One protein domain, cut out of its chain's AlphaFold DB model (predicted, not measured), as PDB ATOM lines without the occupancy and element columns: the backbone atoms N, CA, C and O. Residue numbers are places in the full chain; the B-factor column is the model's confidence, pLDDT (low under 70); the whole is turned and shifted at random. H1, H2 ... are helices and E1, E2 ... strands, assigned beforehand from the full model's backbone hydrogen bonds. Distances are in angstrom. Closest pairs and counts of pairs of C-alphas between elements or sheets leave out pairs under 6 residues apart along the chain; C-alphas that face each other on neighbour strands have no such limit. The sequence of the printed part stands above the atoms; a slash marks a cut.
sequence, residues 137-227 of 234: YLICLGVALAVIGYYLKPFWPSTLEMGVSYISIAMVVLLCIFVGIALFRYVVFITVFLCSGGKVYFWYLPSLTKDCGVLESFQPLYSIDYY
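Overview. This is residues 137 to 227 of the 234 residues of the protein "Translocation protein SEC62" of Thelohanellus kitauei (UniProt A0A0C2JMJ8). One long helix, H2, makes the length of an L-shaped model; H1 stands off sideways as a free arm at its first end, and a small hairpin, E1 and E2, folds back over its last part, with E1 next to the helix and E2 beyond E1. The long loop between the two strands reaches back toward the middle of H2, and its residues 210 to 215 stick out. The printed part has 91 residues, with two named helices and then two named strands, in the order H1, H2, E1, E2; the sheet is antiparallel, order E1 - E2, and the class is mostly helix. The whole is extended, with a radius of gyration of the C-alphas of 21.3 A and spans of 63 by 30 by 15 A.

Arrangement. E1, residues 200 to 204, and E2, residues 222 to 226, are antiparallel neighbours in a hairpin, at 166 degrees between their directions. N 201 and O 225 are 2.8 A apart, and N 223 and O 203 are 3.0 A apart, both within hydrogen-bond range. E1 touches H2, residues 158 to 195; their closest C-alphas, those of Arg 185 and Tyr 204, are 5.2 A apart. E2 is apart from H2. H1, residues 137 to 151, is apart from H2, E1 and E2. Every O i to N i+4 pair is within hydrogen-bond range in H1, and 33 of 34 in H2.

Along the chain. E1 and E2 have five residues each. H2 measures 54.4 A, from C-alpha 158 at (118.609, 121.339, 128.048) to C-alpha 195 at (166.534, 122.909, 102.393). H1 measures 21.3 A and begins with C-alpha 137 at (108.494, 110.409, 101.145).

Size, cuts and confidence. The two C-alphas farthest apart, those of Phe 155 and Tyr 227, are 63.1 A apart. The printed part has no cut. The link from H1 to H2 is short, that from H2 to E1 tight, and that from E1 to E2 long, with 17 residues. The mean pLDDT of the printed part is 83.3; 16 residues are under 70, among them residues 205 to 212 and 220 to 222.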
ATOM      1  N   TYR A 137     109.335 110.129  99.978       91.06
ATOM      2  CA  TYR A 137     108.494 110.409 101.145       91.06
ATOM      3  C   TYR A 137     109.313 110.562 102.430       91.06
ATOM      4  O   TYR A 137     109.069 111.496 103.189       91.06
ATOM      5  N   LEU A 138     110.298 109.687 102.659       95.38
ATOM      6  CA  LEU A 138     111.191 109.786 103.818       95.38
ATOM      7  C   LEU A 138     112.016 111.077 103.798       95.38
ATOM      8  O   LEU A 138     112.168 111.708 104.839       95.38
ATOM      9  N   ILE A 139     112.497 111.502 102.628       95.12
ATOM     10  CA  ILE A 139     113.226 112.766 102.470       95.12
ATOM     11  C   ILE A 139     112.307 113.948 102.780       95.12
ATOM     12  O   ILE A 139     112.671 114.798 103.586       95.12
ATOM     13  N   CYS A 140     111.102 113.992 102.204       95.19
ATOM     14  CA  CYS A 140     110.137 115.053 102.502       95.19
ATOM     15  C   CYS A 140     109.785 115.105 103.995       95.19
ATOM     16  O   CYS A 140     109.742 116.190 104.574       95.19
ATOM     17  N   LEU A 141     109.579 113.946 104.628       96.62
ATOM     18  CA  LEU A 141     109.328 113.851 106.063       96.62
ATOM     19  C   LEU A 141     110.533 114.341 106.879       96.62
ATOM     20  O   LEU A 141     110.355 115.115 107.813       96.62
ATOM     21  N   GLY A 142     111.749 113.937 106.510       97.00
ATOM     22  CA  GLY A 142     112.980 114.368 107.171       97.00
ATOM     23  C   GLY A 142     113.188 115.879 107.079       97.00
ATOM     24  O   GLY A 142     113.483 116.516 108.087       97.00
ATOM     25  N   VAL A 143     112.952 116.470 105.904       97.06
ATOM     26  CA  VAL A 143     113.011 117.928 105.710       97.06
ATOM     27  C   VAL A 143     111.951 118.629 106.558       97.06
ATOM     28  O   VAL A 143     112.269 119.598 107.247       97.06
ATOM     29  N   ALA A 144     110.713 118.129 106.573       96.69
ATOM     30  CA  ALA A 144     109.650 118.699 107.396       96.69
ATOM     31  C   ALA A 144     110.002 118.655 108.895       96.69
ATOM     32  O   ALA A 144     109.879 119.669 109.581       96.69
ATOM     33  N   LEU A 145     110.499 117.518 109.393       95.56
ATOM     34  CA  LEU A 145     110.936 117.364 110.784       95.56
ATOM     35  C   LEU A 145     112.120 118.273 111.126       95.56
ATOM     36  O   LEU A 145     112.140 118.841 112.214       95.56
ATOM     37  N   ALA A 146     113.077 118.453 110.213       93.19
ATOM     38  CA  ALA A 146     114.210 119.352 110.418       93.19
ATOM     39  C   ALA A 146     113.758 120.814 110.569       93.19
ATOM     40  O   ALA A 146     114.196 121.504 111.488       93.19
ATOM     41  N   VAL A 147     112.838 121.270 109.712       95.62
ATOM     42  CA  VAL A 147     112.272 122.626 109.781       95.62
ATOM     43  C   VAL A 147     111.476 122.819 111.072       95.62
ATOM     44  O   VAL A 147     111.678 123.800 111.784       95.62
ATOM     45  N   ILE A 148     110.613 121.860 111.414       94.38
ATOM     46  CA  ILE A 148     109.842 121.878 112.662       94.38
ATOM     47  C   ILE A 148     110.782 121.903 113.876       94.38
ATOM     48  O   ILE A 148     110.605 122.727 114.769       94.38
ATOM     49  N   GLY A 149     111.820 121.063 113.883       91.31
ATOM     50  CA  GLY A 149     112.836 121.024 114.932       91.31
ATOM     51  C   GLY A 149     113.573 122.354 115.093       91.31
ATOM     52  O   GLY A 149     113.757 122.805 116.222       91.31
ATOM     53  N   TYR A 150     113.918 123.014 113.983       90.38
ATOM     54  CA  TYR A 150     114.549 124.335 113.988       90.38
ATOM     55  C   TYR A 150     113.657 125.403 114.638       90.38
ATOM     56  O   TYR A 150     114.119 126.148 115.502       90.38
ATOM     57  N   TYR A 151     112.371 125.452 114.284       91.94
ATOM     58  CA  TYR A 151     111.429 126.401 114.891       91.94
ATOM     59  C   TYR A 151     111.074 126.067 116.340       91.94
ATOM     60  O   TYR A 151     110.756 126.968 117.111       91.94
ATOM     61  N   LEU A 152     111.148 124.792 116.724       90.50
ATOM     62  CA  LEU A 152     110.913 124.335 118.091       90.50
ATOM     63  C   LEU A 152     112.108 124.541 119.016       90.50
ATOM     64  O   LEU A 152     111.953 124.263 120.198       90.50
ATOM     65  N   LYS A 153     113.256 125.048 118.537       82.50
ATOM     66  CA  LYS A 153     114.432 125.368 119.366       82.50
ATOM     67  C   LYS A 153     114.101 125.950 120.758       82.50
ATOM     68  O   LYS A 153     114.644 125.416 121.716       82.50
ATOM     69  N   PRO A 154     113.198 126.945 120.929       85.38
ATOM     70  CA  PRO A 154     112.850 127.484 122.255       85.38
ATOM     71  C   PRO A 154     112.223 126.477 123.241       85.38
ATOM     72  O   PRO A 154     112.063 126.801 124.412       85.38
ATOM     73  N   PHE A 155     111.831 125.288 122.784       85.56
ATOM     74  CA  PHE A 155     111.211 124.229 123.581       85.56
ATOM     75  C   PHE A 155     112.140 123.018 123.804       85.56
ATOM     76  O   PHE A 155     111.721 122.014 124.381       85.56
ATOM     77  N   TRP A 156     113.389 123.047 123.328       87.88
ATOM     78  CA  TRP A 156     114.273 121.885 123.444       87.88
ATOM     79  C   TRP A 156     114.675 121.650 124.909       87.88
ATOM     80  O   TRP A 156     114.995 122.600 125.621       87.88
ATOM     81  N   PRO A 157     114.684 120.393 125.392       87.56
ATOM     82  CA  PRO A 157     115.218 120.100 126.715       87.56
ATOM     83  C   PRO A 157     116.719 120.415 126.739       87.56
ATOM     84  O   PRO A 157     117.419 120.217 125.741       87.56
ATOM     85  N   SER A 158     117.228 120.851 127.890       87.38
ATOM     86  CA  SER A 158     118.609 121.339 128.048       87.38
ATOM     87  C   SER A 158     119.680 120.366 127.530       87.38
ATOM     88  O   SER A 158     120.688 120.787 126.967       87.38
ATOM     89  N   THR A 159     119.454 119.053 127.637       89.50
ATOM     90  CA  THR A 159     120.349 118.015 127.094       89.50
ATOM     91  C   THR A 159     120.524 118.107 125.574       89.50
ATOM     92  O   THR A 159     121.634 117.953 125.063       89.50
ATOM     93  N   LEU A 160     119.437 118.361 124.844       88.56
ATOM     94  CA  LEU A 160     119.424 118.417 123.381       88.56
ATOM     95  C   LEU A 160     120.084 119.705 122.869       88.56
ATOM     96  O   LEU A 160     120.829 119.666 121.889       88.56
ATOM     97  N   GLU A 161     119.877 120.824 123.566       87.69
ATOM     98  CA  GLU A 161     120.538 122.098 123.253       87.69
ATOM     99  C   GLU A 161     122.062 122.019 123.405       87.69
ATOM    100  O   GLU A 161     122.807 122.496 122.537       87.69
ATOM    101  N   MET A 162     122.533 121.368 124.473       89.88
ATOM    102  CA  MET A 162     123.959 121.105 124.663       89.88
ATOM    103  C   MET A 162     124.498 120.223 123.532       89.88
ATOM    104  O   MET A 162     125.513 120.562 122.925       89.88
ATOM    105  N   GLY A 163     123.793 119.142 123.183       90.94
ATOM    106  CA  GLY A 163     124.197 118.233 122.107       90.94
ATOM    107  C   GLY A 163     124.397 118.935 120.759       90.94
ATOM    108  O   GLY A 163     125.449 118.781 120.136       90.94
ATOM    109  N   VAL A 164     123.435 119.757 120.324       89.94
ATOM    110  CA  VAL A 164     123.547 120.505 119.055       89.94
ATOM    111  C   VAL A 164     124.706 121.495 119.089       89.94
ATOM    112  O   VAL A 164     125.442 121.604 118.107       89.94
ATOM    113  N   SER A 165     124.901 122.181 120.215       89.50
ATOM    114  CA  SER A 165     126.008 123.126 120.389       89.50
ATOM    115  C   SER A 165     127.366 122.430 120.263       89.50
ATOM    116  O   SER A 165     128.224 122.893 119.510       89.50
ATOM    117  N   TYR A 166     127.546 121.277 120.914       94.75
ATOM    118  CA  TYR A 166     128.781 120.498 120.806       94.75
ATOM    119  C   TYR A 166     129.006 119.948 119.400       94.75
ATOM    120  O   TYR A 166     130.127 120.021 118.907       94.75
ATOM    121  N   ILE A 167     127.965 119.446 118.728       94.56
ATOM    122  CA  ILE A 167     128.073 118.951 117.347       94.56
ATOM    123  C   ILE A 167     128.441 120.091 116.389       94.56
ATOM    124  O   ILE A 167     129.275 119.905 115.505       94.56
ATOM    125  N   SER A 168     127.860 121.278 116.576       93.69
ATOM    126  CA  SER A 168     128.181 122.454 115.766       93.69
ATOM    127  C   SER A 168     129.641 122.873 115.946       93.69
ATOM    128  O   SER A 168     130.355 123.032 114.954       93.69
ATOM    129  N   ILE A 169     130.117 122.965 117.192       96.12
ATOM    130  CA  ILE A 169     131.521 123.280 117.485       96.12
ATOM    131  C   ILE A 169     132.443 122.176 116.952       96.12
ATOM    132  O   ILE A 169     133.452 122.482 116.325       96.12
ATOM    133  N   ALA A 170     132.087 120.902 117.130       96.25
ATOM    134  CA  ALA A 170     132.862 119.773 116.625       96.25
ATOM    135  C   ALA A 170     133.003 119.810 115.096       96.25
ATOM    136  O   ALA A 170     134.098 119.579 114.588       96.25
ATOM    137  N   MET A 171     131.940 120.161 114.365       96.12
ATOM    138  CA  MET A 171     131.999 120.347 112.911       96.12
ATOM    139  C   MET A 171     132.924 121.501 112.512       96.12
ATOM    140  O   MET A 171     133.712 121.348 111.582       96.12
ATOM    141  N   VAL A 172     132.883 122.631 113.225       96.62
ATOM    142  CA  VAL A 172     133.799 123.758 112.973       96.62
ATOM    143  C   VAL A 172     135.247 123.355 113.245       96.62
ATOM    144  O   VAL A 172     136.114 123.603 112.412       96.62
ATOM    145  N   VAL A 173     135.515 122.682 114.365       96.19
ATOM    146  CA  VAL A 173     136.858 122.193 114.709       96.19
ATOM    147  C   VAL A 173     137.357 121.193 113.666       96.19
ATOM    148  O   VAL A 173     138.495 121.307 113.216       96.19
ATOM    149  N   LEU A 174     136.511 120.262 113.220       93.81
ATOM    150  CA  LEU A 174     136.842 119.309 112.160       93.81
ATOM    151  C   LEU A 174     137.193 120.033 110.852       93.81
ATOM    152  O   LEU A 174     138.207 119.713 110.231       93.81
ATOM    153  N   LEU A 175     136.417 121.047 110.459       93.25
ATOM    154  CA  LEU A 175     136.714 121.873 109.284       93.25
ATOM    155  C   LEU A 175     138.031 122.645 109.438       93.25
ATOM    156  O   LEU A 175     138.837 122.664 108.508       93.25
ATOM    157  N   CYS A 176     138.288 123.238 110.604       94.19
ATOM    158  CA  CYS A 176     139.552 123.914 110.893       94.19
ATOM    159  C   CYS A 176     140.743 122.953 110.818       94.19
ATOM    160  O   CYS A 176     141.777 123.326 110.270       94.19
ATOM    161  N   ILE A 177     140.605 121.719 111.311       90.75
ATOM    162  CA  ILE A 177     141.637 120.680 111.192       90.75
ATOM    163  C   ILE A 177     141.865 120.324 109.721       90.75
ATOM    164  O   ILE A 177     143.013 120.253 109.289       90.75
ATOM    165  N   PHE A 178     140.803 120.152 108.931       87.94
ATOM    166  CA  PHE A 178     140.917 119.844 107.504       87.94
ATOM    167  C   PHE A 178     141.673 120.943 106.738       87.94
ATOM    168  O   PHE A 178     142.631 120.661 106.015       87.94
ATOM    169  N   VAL A 179     141.303 122.207 106.962       89.31
ATOM    170  CA  VAL A 179     142.005 123.365 106.387       89.31
ATOM    171  C   VAL A 179     143.436 123.466 106.926       89.31
ATOM    172  O   VAL A 179     144.362 123.738 106.167       89.31
ATOM    173  N   GLY A 180     143.642 123.201 108.215       90.81
ATOM    174  CA  GLY A 180     144.956 123.200 108.852       90.81
ATOM    175  C   GLY A 180     145.908 122.176 108.234       90.81
ATOM    176  O   GLY A 180     147.043 122.519 107.919       90.81
ATOM    177  N   ILE A 181     145.444 120.950 107.979       86.38
ATOM    178  CA  ILE A 181     146.221 119.903 107.295       86.38
ATOM    179  C   ILE A 181     146.528 120.319 105.850       86.38
ATOM    180  O   ILE A 181     147.659 120.140 105.384       86.38
ATOM    181  N   ALA A 182     145.559 120.918 105.150       84.56
ATOM    182  CA  ALA A 182     145.770 121.437 103.802       84.56
ATOM    183  C   ALA A 182     146.840 122.546 103.771       84.56
ATOM    184  O   ALA A 182     147.690 122.538 102.885       84.56
ATOM    185  N   LEU A 183     146.858 123.455 104.752       88.00
ATOM    186  CA  LEU A 183     147.893 124.488 104.887       88.00
ATOM    187  C   LEU A 183     149.253 123.908 105.286       88.00
ATOM    188  O   LEU A 183     150.278 124.277 104.710       88.00
ATOM    189  N   PHE A 184     149.268 122.967 106.228       88.00
ATOM    190  CA  PHE A 184     150.478 122.291 106.688       88.00
ATOM    191  C   PHE A 184     151.234 121.622 105.532       88.00
ATOM    192  O   PHE A 184     152.458 121.735 105.457       88.00
ATOM    193  N   ARG A 185     150.517 121.026 104.567       84.69
ATOM    194  CA  ARG A 185     151.109 120.487 103.329       84.69
ATOM    195  C   ARG A 185     151.982 121.514 102.598       84.69
ATOM    196  O   ARG A 185     153.061 121.153 102.133       84.69
ATOM    197  N   TYR A 186     151.545 122.770 102.498       84.88
ATOM    198  CA  TYR A 186     152.317 123.823 101.827       84.88
ATOM    199  C   TYR A 186     153.536 124.252 102.639       84.88
ATOM    200  O   TYR A 186     154.600 124.457 102.061       84.88
ATOM    201  N   VAL A 187     153.407 124.345 103.964       87.38
ATOM    202  CA  VAL A 187     154.540 124.681 104.842       87.38
ATOM    203  C   VAL A 187     155.645 123.636 104.696       87.38
ATOM    204  O   VAL A 187     156.786 123.997 104.419       87.38
ATOM    205  N   VAL A 188     155.302 122.346 104.779       86.12
ATOM    206  CA  VAL A 188     156.272 121.248 104.620       86.12
ATOM    207  C   VAL A 188     156.915 121.266 103.233       86.12
ATOM    208  O   VAL A 188     158.132 121.117 103.122       86.12
ATOM    209  N   PHE A 189     156.126 121.498 102.179       83.94
ATOM    210  CA  PHE A 189     156.648 121.623 100.818       83.94
ATOM    211  C   PHE A 189     157.690 122.746 100.714       83.94
ATOM    212  O   PHE A 189     158.787 122.521 100.205       83.94
ATOM    213  N   ILE A 190     157.385 123.936 101.245       85.44
ATOM    214  CA  ILE A 190     158.286 125.098 101.209       85.44
ATOM    215  C   ILE A 190     159.572 124.819 101.998       85.44
ATOM    216  O   ILE A 190     160.663 125.083 101.491       85.44
ATOM    217  N   THR A 191     159.471 124.256 103.207       85.88
ATOM    218  CA  THR A 191     160.643 123.941 104.041       85.88
ATOM    219  C   THR A 191     161.576 122.943 103.353       85.88
ATOM    220  O   THR A 191     162.778 123.192 103.269       85.88
ATOM    221  N   VAL A 192     161.043 121.843 102.805       84.62
ATOM    222  CA  VAL A 192     161.866 120.829 102.121       84.62
ATOM    223  C   VAL A 192     162.467 121.377 100.827       84.62
ATOM    224  O   VAL A 192     163.630 121.098 100.528       84.62
ATOM    225  N   PHE A 193     161.714 122.190 100.086       82.94
ATOM    226  CA  PHE A 193     162.182 122.815  98.853       82.94
ATOM    227  C   PHE A 193     163.360 123.774  99.100       82.94
ATOM    228  O   PHE A 193     164.364 123.705  98.386       82.94
ATOM    229  N   LEU A 194     163.273 124.611 100.144       84.44
ATOM    230  CA  LEU A 194     164.350 125.513 100.576       84.44
ATOM    231  C   LEU A 194     165.589 124.737 101.043       84.44
ATOM    232  O   LEU A 194     166.693 125.027 100.588       84.44
ATOM    233  N   CYS A 195     165.419 123.724 101.900       83.12
ATOM    234  CA  CYS A 195     166.534 122.909 102.393       83.12
ATOM    235  C   CYS A 195     167.220 122.093 101.285       83.12
ATOM    236  O   CYS A 195     168.424 121.863 101.351       83.12
ATOM    237  N   SER A 196     166.476 121.670 100.259       79.12
ATOM    238  CA  SER A 196     166.997 120.835  99.165       79.12
ATOM    239  C   SER A 196     167.531 121.642  97.973       79.12
ATOM    240  O   SER A 196     167.852 121.055  96.936       79.12
ATOM    241  N   GLY A 197     167.582 122.977  98.069       78.06
ATOM    242  CA  GLY A 197     168.050 123.847  96.986       78.06
ATOM    243  C   GLY A 197     167.244 123.705  95.689       78.06
ATOM    244  O   GLY A 197     167.807 123.818  94.603       78.06
ATOM    245  N   GLY A 198     165.948 123.391  95.792       74.69
ATOM    246  CA  GLY A 198     165.034 123.273  94.651       74.69
ATOM    247  C   GLY A 198     165.047 121.945  93.879       74.69
ATOM    248  O   GLY A 198     164.397 121.855  92.843       74.69
ATOM    249  N   LYS A 199     165.757 120.908  94.354       70.19
ATOM    250  CA  LYS A 199     165.903 119.618  93.635       70.19
ATOM    251  C   LYS A 199     164.887 118.534  94.019       70.19
ATOM    252  O   LYS A 199     164.749 117.545  93.300       70.19
ATOM    253  N   VAL A 200     164.198 118.696  95.151       73.50
ATOM    254  CA  VAL A 200     163.285 117.692  95.721       73.50
ATOM    255  C   VAL A 200     161.913 118.314  95.946       73.50
ATOM    256  O   VAL A 200     161.787 119.318  96.649       73.50
ATOM    257  N   TYR A 201     160.884 117.692  95.378       72.81
ATOM    258  CA  TYR A 201     159.486 118.036  95.593       72.81
ATOM    259  C   TYR A 201     158.884 117.032  96.574       72.81
ATOM    260  O   TYR A 201     158.641 115.875  96.241       72.81
ATOM    261  N   PHE A 202     158.666 117.471  97.812       76.12
ATOM    262  CA  PHE A 202     158.055 116.641  98.845       76.12
ATOM    263  C   PHE A 202     156.586 117.012  99.021       76.12
ATOM    264  O   PHE A 202     156.262 118.121  99.447       76.12
ATOM    265  N   TRP A 203     155.691 116.072  98.733       74.56
ATOM    266  CA  TRP A 203     154.255 116.260  98.891       74.56
ATOM    267  C   TRP A 203     153.737 115.470 100.094       74.56
ATOM    268  O   TRP A 203     153.693 114.242 100.072       74.56
ATOM    269  N   TYR A 204     153.288 116.181 101.128       70.56
ATOM    270  CA  TYR A 204     152.596 115.590 102.276       70.56
ATOM    271  C   TYR A 204     151.121 115.333 101.929       70.56
ATOM    272  O   TYR A 204     150.427 116.263 101.510       70.56
ATOM    273  N   LEU A 205     150.643 114.091 102.065       68.31
ATOM    274  CA  LEU A 205     149.271 113.656 101.745       68.31
ATOM    275  C   LEU A 205     148.808 114.014 100.310       68.31
ATOM    276  O   LEU A 205     147.917 114.844 100.125       68.31
ATOM    277  N   PRO A 206     149.398 113.414  99.255       63.59
ATOM    278  CA  PRO A 206     149.021 113.643  97.850       63.59
ATOM    279  C   PRO A 206     147.562 113.312  97.498       63.59
ATOM    280  O   PRO A 206     147.071 113.786  96.474       63.59
ATOM    281  N   SER A 207     146.874 112.512  98.310       67.12
ATOM    282  CA  SER A 207     145.500 112.063  98.052       67.12
ATOM    283  C   SER A 207     144.418 112.947  98.690       67.12
ATOM    284  O   SER A 207     143.241 112.723  98.426       67.12
ATOM    285  N   LEU A 208     144.776 113.971  99.482       66.25
ATOM    286  CA  LEU A 208     143.809 114.772 100.257       66.25
ATOM    287  C   LEU A 208     142.837 115.599  99.388       66.25
ATOM    288  O   LEU A 208     141.728 115.894  99.815       66.25
ATOM    289  N   THR A 209     143.254 115.975  98.175       60.56
ATOM    290  CA  THR A 209     142.450 116.754  97.210       60.56
ATOM    291  C   THR A 209     142.007 115.937  95.996       60.56
ATOM    292  O   THR A 209     141.524 116.509  95.020       60.56
ATOM    293  N   LYS A 210     142.230 114.618  96.002       69.88
ATOM    294  CA  LYS A 210     141.633 113.715  95.009       69.88
ATOM    295  C   LYS A 210     140.218 113.365  95.467       69.88
ATOM    296  O   LYS A 210     139.949 113.385  96.665       69.88
ATOM    297  N   ASP A 211     139.337 113.035  94.526       62.59
ATOM    298  CA  ASP A 211     137.964 112.581  94.794       62.59
ATOM    299  C   ASP A 211     137.964 111.182  95.449       62.59
ATOM    300  O   ASP A 211     137.549 110.188  94.855       62.59
ATOM    301  N   CYS A 212     138.494 111.085  96.665       66.25
ATOM    302  CA  CYS A 212     138.667 109.856  97.429       66.25
ATOM    303  C   CYS A 212     137.925 109.974  98.766       66.25
ATOM    304  O   CYS A 212     137.731 111.073  99.294       66.25
ATOM    305  N   GLY A 213     137.476 108.842  99.313       70.62
ATOM    306  CA  GLY A 213     136.793 108.827 100.607       70.62
ATOM    307  C   GLY A 213     137.705 109.312 101.738       70.62
ATOM    308  O   GLY A 213     138.924 109.205 101.644       70.62
ATOM    309  N   VAL A 214     137.114 109.781 102.844       69.56
ATOM    310  CA  VAL A 214     137.842 110.373 103.989       69.56
ATOM    311  C   VAL A 214     139.005 109.499 104.474       69.56
ATOM    312  O   VAL A 214     140.044 110.031 104.833       69.56
ATOM    313  N   LEU A 215     138.861 108.170 104.465       72.81
ATOM    314  CA  LEU A 215     139.914 107.244 104.900       72.81
ATOM    315  C   LEU A 215     141.012 107.028 103.844       72.81
ATOM    316  O   LEU A 215     142.182 106.913 104.200       72.81
ATOM    317  N   GLU A 216     140.664 107.021 102.555       69.44
ATOM    318  CA  GLU A 216     141.634 106.886 101.457       69.44
ATOM    319  C   GLU A 216     142.432 108.171 101.225       69.44
ATOM    320  O   GLU A 216     143.569 108.118 100.762       69.44
ATOM    321  N   SER A 217     141.896 109.331 101.613       74.25
ATOM    322  CA  SER A 217     142.623 110.601 101.571       74.25
ATOM    323  C   SER A 217     143.915 110.587 102.405       74.25
ATOM    324  O   SER A 217     144.832 111.355 102.107       74.25
ATOM    325  N   PHE A 218     144.005 109.717 103.422       67.19
ATOM    326  CA  PHE A 218     145.150 109.629 104.337       67.19
ATOM    327  C   PHE A 218     146.246 108.644 103.909       67.19
ATOM    328  O   PHE A 218     147.252 108.509 104.609       67.19
ATOM    329  N   GLN A 219     146.103 107.987 102.755       73.31
ATOM    330  CA  GLN A 219     147.137 107.123 102.189       73.31
ATOM    331  C   GLN A 219     147.412 107.468 100.711       73.31
ATOM    332  O   GLN A 219     146.478 107.706  99.943       73.31
ATOM    333  N   PRO A 220     148.679 107.471 100.249       69.94
ATOM    334  CA  PRO A 220     149.931 107.431 101.016       69.94
ATOM    335  C   PRO A 220     150.194 108.748 101.776       69.94
ATOM    336  O   PRO A 220     149.769 109.817 101.349       69.94
ATOM    337  N   LEU A 221     150.907 108.676 102.907       66.62
ATOM    338  CA  LEU A 221     151.192 109.828 103.787       66.62
ATOM    339  C   LEU A 221     152.166 110.845 103.170       66.62
ATOM    340  O   LEU A 221     152.078 112.038 103.456       66.62
ATOM    341  N   TYR A 222     153.084 110.396 102.316       68.31
ATOM    342  CA  TYR A 222     154.054 111.256 101.645       68.31
ATOM    343  C   TYR A 222     154.440 110.701 100.271       68.31
ATOM    344  O   TYR A 222     154.397 109.493 100.030       68.31
ATOM    345  N   SER A 223     154.828 111.586  99.359       73.50
ATOM    346  CA  SER A 223     155.480 111.233  98.096       73.50
ATOM    347  C   SER A 223     156.645 112.181  97.851       73.50
ATOM    348  O   SER A 223     156.547 113.377  98.134       73.50
ATOM    349  N   ILE A 224     157.756 111.621  97.381       72.25
ATOM    350  CA  ILE A 224     158.998 112.342  97.117       72.25
ATOM    351  C   ILE A 224     159.259 112.241  95.621       72.25
ATOM    352  O   ILE A 224     159.533 111.149  95.128       72.25
ATOM    353  N   ASP A 225     159.184 113.367  94.922       75.56
ATOM    354  CA  ASP A 225     159.541 113.457  93.513       75.56
ATOM    355  C   ASP A 225     160.894 114.167  93.392       75.56
ATOM    356  O   ASP A 225     161.076 115.301  93.848       75.56
ATOM    357  N   TYR A 226     161.869 113.493  92.789       69.94
ATOM    358  CA  TYR A 226     163.173 114.075  92.479       69.94
ATOM    359  C   TYR A 226     163.127 114.724  91.095       69.94
ATOM    360  O   TYR A 226     162.576 114.144  90.157       69.94
ATOM    361  N   TYR A 227     163.727 115.908  90.945       61.72
ATOM    362  CA  TYR A 227     163.894 116.534  89.635       61.72
ATOM    363  C   TYR A 227     164.765 115.637  88.735       61.72
ATOM    364  O   TYR A 227     165.959 115.481  88.981       61.72
TER     365      TYR A 227